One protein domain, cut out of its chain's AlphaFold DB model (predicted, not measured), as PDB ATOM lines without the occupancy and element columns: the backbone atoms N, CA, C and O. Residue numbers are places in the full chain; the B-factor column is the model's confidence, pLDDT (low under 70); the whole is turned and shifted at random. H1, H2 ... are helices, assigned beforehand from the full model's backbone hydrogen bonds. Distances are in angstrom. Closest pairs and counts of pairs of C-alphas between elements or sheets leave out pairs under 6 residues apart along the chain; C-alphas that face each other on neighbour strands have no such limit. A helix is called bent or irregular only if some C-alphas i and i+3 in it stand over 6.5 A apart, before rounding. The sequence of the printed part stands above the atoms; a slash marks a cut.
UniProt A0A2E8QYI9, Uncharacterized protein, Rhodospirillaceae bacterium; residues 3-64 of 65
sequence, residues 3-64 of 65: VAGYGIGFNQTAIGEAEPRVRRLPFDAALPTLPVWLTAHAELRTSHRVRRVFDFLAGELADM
ATOM      1  N   VAL A   3     -19.853  19.027   8.978       95.50
ATOM      2  CA  VAL A   3     -20.260  18.793  10.378       95.50
ATOM      3  C   VAL A   3     -21.435  17.816  10.520       95.50
ATOM      4  O   VAL A   3     -21.557  17.136  11.531       95.50
ATOM      5  N   ALA A   4     -22.306  17.735   9.515       95.62
ATOM      6  CA  ALA A   4     -23.470  16.853   9.535       95.62
ATOM      7  C   ALA A   4     -23.126  15.400   9.145       95.62
ATOM      8  O   ALA A   4     -24.031  14.589   8.996       95.62
ATOM      9  N   GLY A   5     -21.842  15.071   8.948       94.44
ATOM     10  CA  GLY A   5     -21.396  13.701   8.676       94.44
ATOM     11  C   GLY A   5     -21.469  13.274   7.207       94.44
ATOM     12  O   GLY A   5     -21.344  12.092   6.915       94.44
ATOM     13  N   TYR A   6     -21.622  14.213   6.269       95.25
ATOM     14  CA  TYR A   6     -21.697  13.911   4.829       95.25
ATOM     15  C   TYR A   6     -20.325  13.610   4.189       95.25
ATOM     16  O   TYR A   6     -20.240  13.432   2.977       95.25
ATOM     17  N   GLY A   7     -19.251  13.561   4.984       93.06
ATOM     18  CA  GLY A   7     -17.886  13.286   4.530       93.06
ATOM     19  C   GLY A   7     -17.015  14.537   4.391       93.06
ATOM     20  O   GLY A   7     -17.177  15.515   5.123       93.06
ATOM     21  N   ILE A   8     -16.054  14.477   3.465       94.44
ATOM     22  CA  ILE A   8     -15.060  15.531   3.207       94.44
ATOM     23  C   ILE A   8     -15.703  16.648   2.376       94.44
ATOM     24  O   ILE A   8     -16.380  16.378   1.388       94.44
ATOM     25  N   GLY A   9     -15.472  17.906   2.754       92.31
ATOM     26  CA  GLY A   9     -15.918  19.071   1.989       92.31
ATOM     27  C   GLY A   9     -14.819  20.116   1.853       92.31
ATOM     28  O   GLY A   9     -13.872  20.126   2.634       92.31
ATOM     29  N   PHE A  10     -14.966  20.998   0.864       90.81
ATOM     30  CA  PHE A  10     -14.104  22.164   0.693       90.81
ATOM     31  C   PHE A  10     -14.741  23.388   1.366       90.81
ATOM     32  O   PHE A  10     -15.961  23.564   1.331       90.81
ATOM     33  N   ASN A  11     -13.917  24.228   1.984       90.38
ATOM     34  CA  ASN A  11     -14.321  25.497   2.578       90.38
ATOM     35  C   ASN A  11     -13.132  26.468   2.623       90.38
ATOM     36  O   ASN A  11     -11.995  26.096   2.337       90.38
ATOM     37  N   GLN A  12     -13.404  27.724   2.981       89.00
ATOM     38  CA  GLN A  12     -12.354  28.697   3.279       89.00
ATOM     39  C   GLN A  12     -11.650  28.317   4.587       89.00
ATOM     40  O   GLN A  12     -12.311  27.933   5.555       89.00
ATOM     41  N   THR A  13     -10.324  28.467   4.628       89.31
ATOM     42  CA  THR A  13      -9.482  28.073   5.769       89.31
ATOM     43  C   THR A  13      -9.960  28.679   7.085       89.31
ATOM     44  O   THR A  13     -10.176  27.930   8.031       89.31
ATOM     45  N   ALA A  14     -10.253  29.983   7.115       87.56
ATOM     46  CA  ALA A  14     -10.748  30.665   8.314       87.56
ATOM     47  C   ALA A  14     -12.049  30.048   8.869       87.56
ATOM     48  O   ALA A  14     -12.213  29.918  10.077       87.56
ATOM     49  N   ILE A  15     -12.964  29.612   7.994       91.19
ATOM     50  CA  ILE A  15     -14.219  28.961   8.405       91.19
ATOM     51  C   ILE A  15     -13.938  27.561   8.959       91.19
ATOM     52  O   ILE A  15     -14.558  27.145   9.935       91.19
ATOM     53  N   GLY A  16     -13.027  26.817   8.327       93.31
ATOM     54  CA  GLY A  16     -12.654  25.475   8.771       93.31
ATOM     55  C   GLY A  16     -11.923  25.471  10.109       93.31
ATOM     56  O   GLY A  16     -12.226  24.639  10.955       93.31
ATOM     57  N   GLU A  17     -10.995  26.403  10.313       92.50
ATOM     58  CA  GLU A  17     -10.214  26.518  11.550       92.50
ATOM     59  C   GLU A  17     -11.054  27.003  12.737       92.50
ATOM     60  O   GLU A  17     -10.781  26.627  13.875       92.50
ATOM     61  N   ALA A  18     -12.110  27.779  12.479       94.44
ATOM     62  CA  ALA A  18     -13.032  28.243  13.511       94.44
ATOM     63  C   ALA A  18     -14.006  27.160  14.021       94.44
ATOM     64  O   ALA A  18     -14.656  27.377  15.043       94.44
ATOM     65  N   GLU A  19     -14.146  26.014  13.344       96.50
ATOM     66  CA  GLU A  19     -15.072  24.940  13.732       96.50
ATOM     67  C   GLU A  19     -14.319  23.769  14.398       96.50
ATOM     68  O   GLU A  19     -13.665  22.981  13.714       96.50
ATOM     69  N   PRO A  20     -14.449  23.573  15.726       95.94
ATOM     70  CA  PRO A  20     -13.678  22.562  16.456       95.94
ATOM     71  C   PRO A  20     -13.978  21.110  16.062       95.94
ATOM     72  O   PRO A  20     -13.188  20.215  16.360       95.94
ATOM     73  N   ARG A  21     -15.135  20.842  15.440       96.06
ATOM     74  CA  ARG A  21     -15.540  19.482  15.038       96.06
ATOM     75  C   ARG A  21     -14.982  19.053  13.687       96.06
ATOM     76  O   ARG A  21     -15.203  17.910  13.286       96.06
ATOM     77  N   VAL A  22     -14.310  19.945  12.965       95.56
ATOM     78  CA  VAL A  22     -13.677  19.613  11.688       95.56
ATOM     79  C   VAL A  22     -12.166  19.741  11.800       95.56
ATOM     80  O   VAL A  22     -11.630  20.417  12.672       95.56
ATOM     81  N   ARG A  23     -11.456  19.059  10.904       94.50
ATOM     82  CA  ARG A  23     -10.001  19.137  10.809       94.50
ATOM     83  C   ARG A  23      -9.595  19.266   9.355       94.50
ATOM     84  O   ARG A  23     -10.118  18.558   8.496       94.50
ATOM     85  N   ARG A  24      -8.628  20.144   9.095       93.25
ATOM     86  CA  ARG A  24      -8.022  20.299   7.773       93.25
ATOM     87  C   ARG A  24      -7.276  19.025   7.378       93.25
ATOM     88  O   ARG A  24      -6.469  18.502   8.149       93.25
ATOM     89  N   LEU A  25      -7.537  18.557   6.161       92.44
ATOM     90  CA  LEU A  25      -6.792  17.471   5.535       92.44
ATOM     91  C   LEU A  25      -5.587  18.029   4.759       92.44
ATOM     92  O   LEU A  25      -5.681  19.141   4.226       92.44
ATOM     93  N   PRO A  26      -4.460  17.296   4.702       90.12
ATOM     94  CA  PRO A  26      -3.338  17.667   3.850       90.12
ATOM     95  C   PRO A  26      -3.786  17.689   2.385       90.12
ATOM     96  O   PRO A  26      -4.528  16.815   1.935       90.12
ATOM     97  N   PHE A  27      -3.357  18.718   1.664       87.62
ATOM     98  CA  PHE A  27      -3.674  18.918   0.259       87.62
ATOM     99  C   PHE A  27      -2.489  19.621  -0.399       87.62
ATOM    100  O   PHE A  27      -2.234  20.792  -0.122       87.62
ATOM    101  N   ASP A  28      -1.761  18.888  -1.239       84.62
ATOM    102  CA  ASP A  28      -0.449  19.303  -1.754       84.62
ATOM    103  C   ASP A  28      -0.535  20.146  -3.039       84.62
ATOM    104  O   ASP A  28       0.473  20.408  -3.692       84.62
ATOM    105  N   ALA A  29      -1.737  20.588  -3.416       84.38
ATOM    106  CA  ALA A  29      -1.947  21.476  -4.552       84.38
ATOM    107  C   ALA A  29      -2.275  22.899  -4.086       84.38
ATOM    108  O   ALA A  29      -3.099  23.115  -3.193       84.38
ATOM    109  N   ALA A  30      -1.650  23.884  -4.732       81.31
ATOM    110  CA  ALA A  30      -1.992  25.285  -4.539       81.31
ATOM    111  C   ALA A  30      -3.392  25.548  -5.112       81.31
ATOM    112  O   ALA A  30      -3.634  25.350  -6.304       81.31
ATOM    113  N   LEU A  31      -4.313  25.991  -4.259       84.00
ATOM    114  CA  LEU A  31      -5.610  26.496  -4.694       84.00
ATOM    115  C   LEU A  31      -5.486  27.988  -5.027       84.00
ATOM    116  O   LEU A  31      -4.756  28.699  -4.334       84.00
ATOM    117  N   PRO A  32      -6.193  28.482  -6.057       84.00
ATOM    118  CA  PRO A  32      -6.239  29.909  -6.328       84.00
ATOM    119  C   PRO A  32      -6.950  30.639  -5.182       84.00
ATOM    120  O   PRO A  32      -7.980  30.180  -4.684       84.00
ATOM    121  N   THR A  33      -6.421  31.794  -4.788       83.81
ATOM    122  CA  THR A  33      -7.078  32.667  -3.815       83.81
ATOM    123  C   THR A  33      -8.302  33.306  -4.460       83.81
ATOM    124  O   THR A  33      -8.219  33.848  -5.563       83.81
ATOM    125  N   LEU A  34      -9.450  33.244  -3.784       83.81
ATOM    126  CA  LEU A  34     -10.644  33.961  -4.216       83.81
ATOM    127  C   LEU A  34     -10.530  35.414  -3.742       83.81
ATOM    128  O   LEU A  34     -10.568  35.643  -2.532       83.81
ATOM    129  N   PRO A  35     -10.382  36.389  -4.652       85.62
ATOM    130  CA  PRO A  35     -10.300  37.787  -4.257       85.62
ATOM    131  C   PRO A  35     -11.593  38.241  -3.574       85.62
ATOM    132  O   PRO A  35     -12.701  37.911  -4.001       85.62
ATOM    133  N   VAL A  36     -11.431  39.036  -2.520       87.44
ATOM    134  CA  VAL A  36     -12.524  39.729  -1.840       87.44
ATOM    135  C   VAL A  36     -12.516  41.182  -2.296       87.44
ATOM    136  O   VAL A  36     -11.474  41.834  -2.304       87.44
ATOM    137  N   TRP A  37     -13.685  41.701  -2.668       91.69
ATOM    138  CA  TRP A  37     -13.832  43.091  -3.089       91.69
ATOM    139  C   TRP A  37     -14.775  43.840  -2.166       91.69
ATOM    140  O   TRP A  37     -15.892  43.398  -1.897       91.69
ATOM    141  N   LEU A  38     -14.352  45.033  -1.769       92.94
ATOM    142  CA  LEU A  38     -15.260  46.036  -1.248       92.94
ATOM    143  C   LEU A  38     -15.856  46.809  -2.422       92.94
ATOM    144  O   LEU A  38     -15.148  47.280  -3.312       92.94
ATOM    145  N   THR A  39     -17.176  46.941  -2.425       93.88
ATOM    146  CA  THR A  39     -17.933  47.576  -3.503       93.88
ATOM    147  C   THR A  39     -19.050  48.434  -2.920       93.88
ATOM    148  O   THR A  39     -19.662  48.091  -1.911       93.88
ATOM    149  N   ALA A  40     -19.280  49.589  -3.540       92.06
ATOM    150  CA  ALA A  40     -20.356  50.511  -3.211       92.06
ATOM    151  C   ALA A  40     -20.822  51.228  -4.482       92.06
ATOM    152  O   ALA A  40     -20.074  51.351  -5.455       92.06
ATOM    153  N   HIS A  41     -22.054  51.739  -4.458       93.06
ATOM    154  CA  HIS A  41     -22.586  52.544  -5.555       93.06
ATOM    155  C   HIS A  41     -21.730  53.803  -5.782       93.06
ATOM    156  O   HIS A  41     -21.256  54.416  -4.824       93.06
ATOM    157  N   ALA A  42     -21.542  54.213  -7.040       91.38
ATOM    158  CA  ALA A  42     -20.616  55.293  -7.395       91.38
ATOM    159  C   ALA A  42     -20.948  56.628  -6.701       91.38
ATOM    160  O   ALA A  42     -20.044  57.330  -6.248       91.38
ATOM    161  N   GLU A  43     -22.237  56.932  -6.547       93.69
ATOM    162  CA  GLU A  43     -22.739  58.136  -5.867       93.69
ATOM    163  C   GLU A  43     -22.357  58.203  -4.380       93.69
ATOM    164  O   GLU A  43     -22.318  59.281  -3.794       93.69
ATOM    165  N   LEU A  44     -22.028  57.067  -3.758       92.75
ATOM    166  CA  LEU A  44     -21.665  57.001  -2.342       92.75
ATOM    167  C   LEU A  44     -20.190  57.324  -2.076       92.75
ATOM    168  O   LEU A  44     -19.808  57.475  -0.915       92.75
ATOM    169  N   ARG A  45     -19.356  57.472  -3.116       84.81
ATOM    170  CA  ARG A  45     -17.908  57.730  -2.966       84.81
ATOM    171  C   ARG A  45     -17.591  59.036  -2.231       84.81
ATOM    172  O   ARG A  45     -16.527  59.144  -1.627       84.81
ATOM    173  N   THR A  46     -18.493  60.015  -2.270       92.00
ATOM    174  CA  THR A  46     -18.335  61.311  -1.587       92.00
ATOM    175  C   THR A  46     -18.861  61.300  -0.150       92.00
ATOM    176  O   THR A  46     -18.592  62.228   0.610       92.00
ATOM    177  N   SER A  47     -19.577  60.251   0.267       95.94
ATOM    178  CA  SER A  47     -20.118  60.152   1.622       95.94
ATOM    179  C   SER A  47     -19.017  59.834   2.632       95.94
ATOM    180  O   SER A  47     -18.469  58.732   2.661       95.94
ATOM    181  N   HIS A  48     -18.744  60.777   3.538       95.38
ATOM    182  CA  HIS A  48     -17.773  60.593   4.624       95.38
ATOM    183  C   HIS A  48     -18.081  59.383   5.515       95.38
ATOM    184  O   HIS A  48     -17.165  58.721   6.001       95.38
ATOM    185  N   ARG A  49     -19.369  59.074   5.728       95.44
ATOM    186  CA  ARG A  49     -19.785  57.913   6.529       95.44
ATOM    187  C   ARG A  49     -19.439  56.606   5.823       95.44
ATOM    188  O   ARG A  49     -18.924  55.700   6.467       95.44
ATOM    189  N   VAL A  50     -19.689  56.536   4.514       94.94
ATOM    190  CA  VAL A  50     -19.365  55.353   3.703       94.94
ATOM    191  C   VAL A  50     -17.860  55.163   3.650       94.94
ATOM    192  O   VAL A  50     -17.389  54.075   3.955       94.94
ATOM    193  N   ARG A  51     -17.103  56.231   3.369       93.38
ATOM    194  CA  ARG A  51     -15.639  56.176   3.331       93.38
ATOM    195  C   ARG A  51     -15.040  55.667   4.642       93.38
ATOM    196  O   ARG A  51     -14.199  54.785   4.603       93.38
ATOM    197  N   ARG A  52     -15.543  56.126   5.793       95.19
ATOM    198  CA  ARG A  52     -15.080  55.649   7.107       95.19
ATOM    199  C   ARG A  52     -15.238  54.136   7.285       95.19
ATOM    200  O   ARG A  52     -14.327  53.491   7.787       95.19
ATOM    201  N   VAL A  53     -16.394  53.584   6.914       95.12
ATOM    202  CA  VAL A  53     -16.640  52.135   7.007       95.12
ATOM    203  C   VAL A  53     -15.772  51.385   6.003       95.12
ATOM    204  O   VAL A  53     -15.212  50.352   6.338       95.12
ATOM    205  N   PHE A  54     -15.633  51.921   4.791       94.81
ATOM    206  CA  PHE A  54     -14.822  51.320   3.739       94.81
ATOM    207  C   PHE A  54     -13.345  51.239   4.128       94.81
ATOM    208  O   PHE A  54     -12.748  50.184   3.964       94.81
ATOM    209  N   ASP A  55     -12.783  52.316   4.680       93.44
ATOM    210  CA  ASP A  55     -11.391  52.368   5.136       93.44
ATOM    211  C   ASP A  55     -11.157  51.370   6.285       93.44
ATOM    212  O   ASP A  55     -10.156  50.660   6.290       93.44
ATOM    213  N   PHE A  56     -12.109  51.262   7.223       95.12
ATOM    214  CA  PHE A  56     -12.065  50.260   8.293       95.12
ATOM    215  C   PHE A  56     -12.093  48.833   7.734       95.12
ATOM    216  O   PHE A  56     -11.210  48.037   8.035       95.12
ATOM    217  N   LEU A  57     -13.067  48.517   6.875       94.38
ATOM    218  CA  LEU A  57     -13.183  47.190   6.269       94.38
ATOM    219  C   LEU A  57     -11.972  46.851   5.394       94.38
ATOM    220  O   LEU A  57     -11.559  45.701   5.369       94.38
ATOM    221  N   ALA A  58     -11.408  47.826   4.680       93.25
ATOM    222  CA  ALA A  58     -10.224  47.616   3.856       93.25
ATOM    223  C   ALA A  58      -9.002  47.252   4.707       93.25
ATOM    224  O   ALA A  58      -8.213  46.422   4.276       93.25
ATOM    225  N   GLY A  59      -8.867  47.841   5.901       93.06
ATOM    226  CA  GLY A  59      -7.833  47.468   6.865       93.06
ATOM    227  C   GLY A  59      -8.045  46.063   7.423       93.06
ATOM    228  O   GLY A  59      -7.175  45.214   7.281       93.06
ATOM    229  N   GLU A  60      -9.222  45.789   7.988       91.88
ATOM    230  CA  GLU A  60      -9.491  44.513   8.673       91.88
ATOM    231  C   GLU A  60      -9.544  43.307   7.721       91.88
ATOM    232  O   GLU A  60      -9.215  42.189   8.107       91.88
ATOM    233  N   LEU A  61      -9.971  43.506   6.469       88.44
ATOM    234  CA  LEU A  61     -10.051  42.429   5.476       88.44
ATOM    235  C   LEU A  61      -8.750  42.227   4.694       88.44
ATOM    236  O   LEU A  61      -8.633  41.212   4.010       88.44
ATOM    237  N   ALA A  62      -7.786  43.153   4.768       81.94
ATOM    238  CA  ALA A  62      -6.494  42.987   4.099       81.94
ATOM    239  C   ALA A  62      -5.717  41.785   4.654       81.94
ATOM    240  O   ALA A  62      -5.074  41.076   3.888       81.94
ATOM    241  N   ASP A  63      -5.849  41.517   5.954       70.69
ATOM    242  CA  ASP A  63      -5.172  40.410   6.639       70.69
ATOM    243  C   ASP A  63      -5.876  39.052   6.437       70.69
ATOM    244  O   ASP A  63      -5.358  38.008   6.833       70.69
ATOM    245  N   MET A  64      -7.069  39.050   5.829       65.44
ATOM    246  CA  MET A  64      -7.833  37.837   5.508       65.44
ATOM    247  C   MET A  64      -7.555  37.290   4.095       65.44
ATOM    248  O   MET A  64      -8.119  36.247   3.744       65.44
TER     249      MET A  64
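This is residues 3 to 64 of the 65 residues of an uncharacterized protein of Rhodospirillaceae bacterium (UniProt A0A2E8QYI9). This is a stretched-out, two-ended model: at one end a loop of chain holds the one-turn helix H1, and at the other end the short H2 leads into the longer H3, which folds back towards the first end. A long unnamed stretch, residues 18 to 41, joins the two ends, and its residues 26 to 32 stick out free. The printed part has 62 residues with three named helices, H1, H2 and H3 in chain order, and no named strand; the class is all helix, with 25 residues, under half, in named elements. The whole is extended, with a radius of gyration of the C-alphas of 17.3 A and spans of 48 by 25 by 19 A.

Start at C-alpha 3, at (-20.260, 18.793, 10.378). Go on to H1, residues 13 to 17. Find C-alpha 42 at (-20.616, 55.293, -7.395), where H2, residues 42 to 46, begins; it is irregular, but only just, with C-alphas 43 and 46 6.9 A apart. H3, residues 48 to 62, runs 20.9 A to C-alpha 62 at (-6.494, 42.987, 4.099).

Look first at H1, which is apart from H2 and from H3. H2 and H3 are close but not clearly touching, with 2 pairs of C-alphas within 8 A; the closest C-alphas, of Leu 44 and Val 50, are 6.7 A apart. In H1 and H3 every O i to N i+4 pair is within hydrogen-bond range; in H2 it is 0 of 1, with 1 of 2 O i to N i+3 pairs within range.

The C-alphas farthest apart, of Gly 5 and Thr 46, are 48.8 A apart. The printed part has no cut. The link from H1 to H2, 24 residues, is long, and that from H2 to H3 is tight. Mean pLDDT of the printed part is 90.7; residue 64 is under 70.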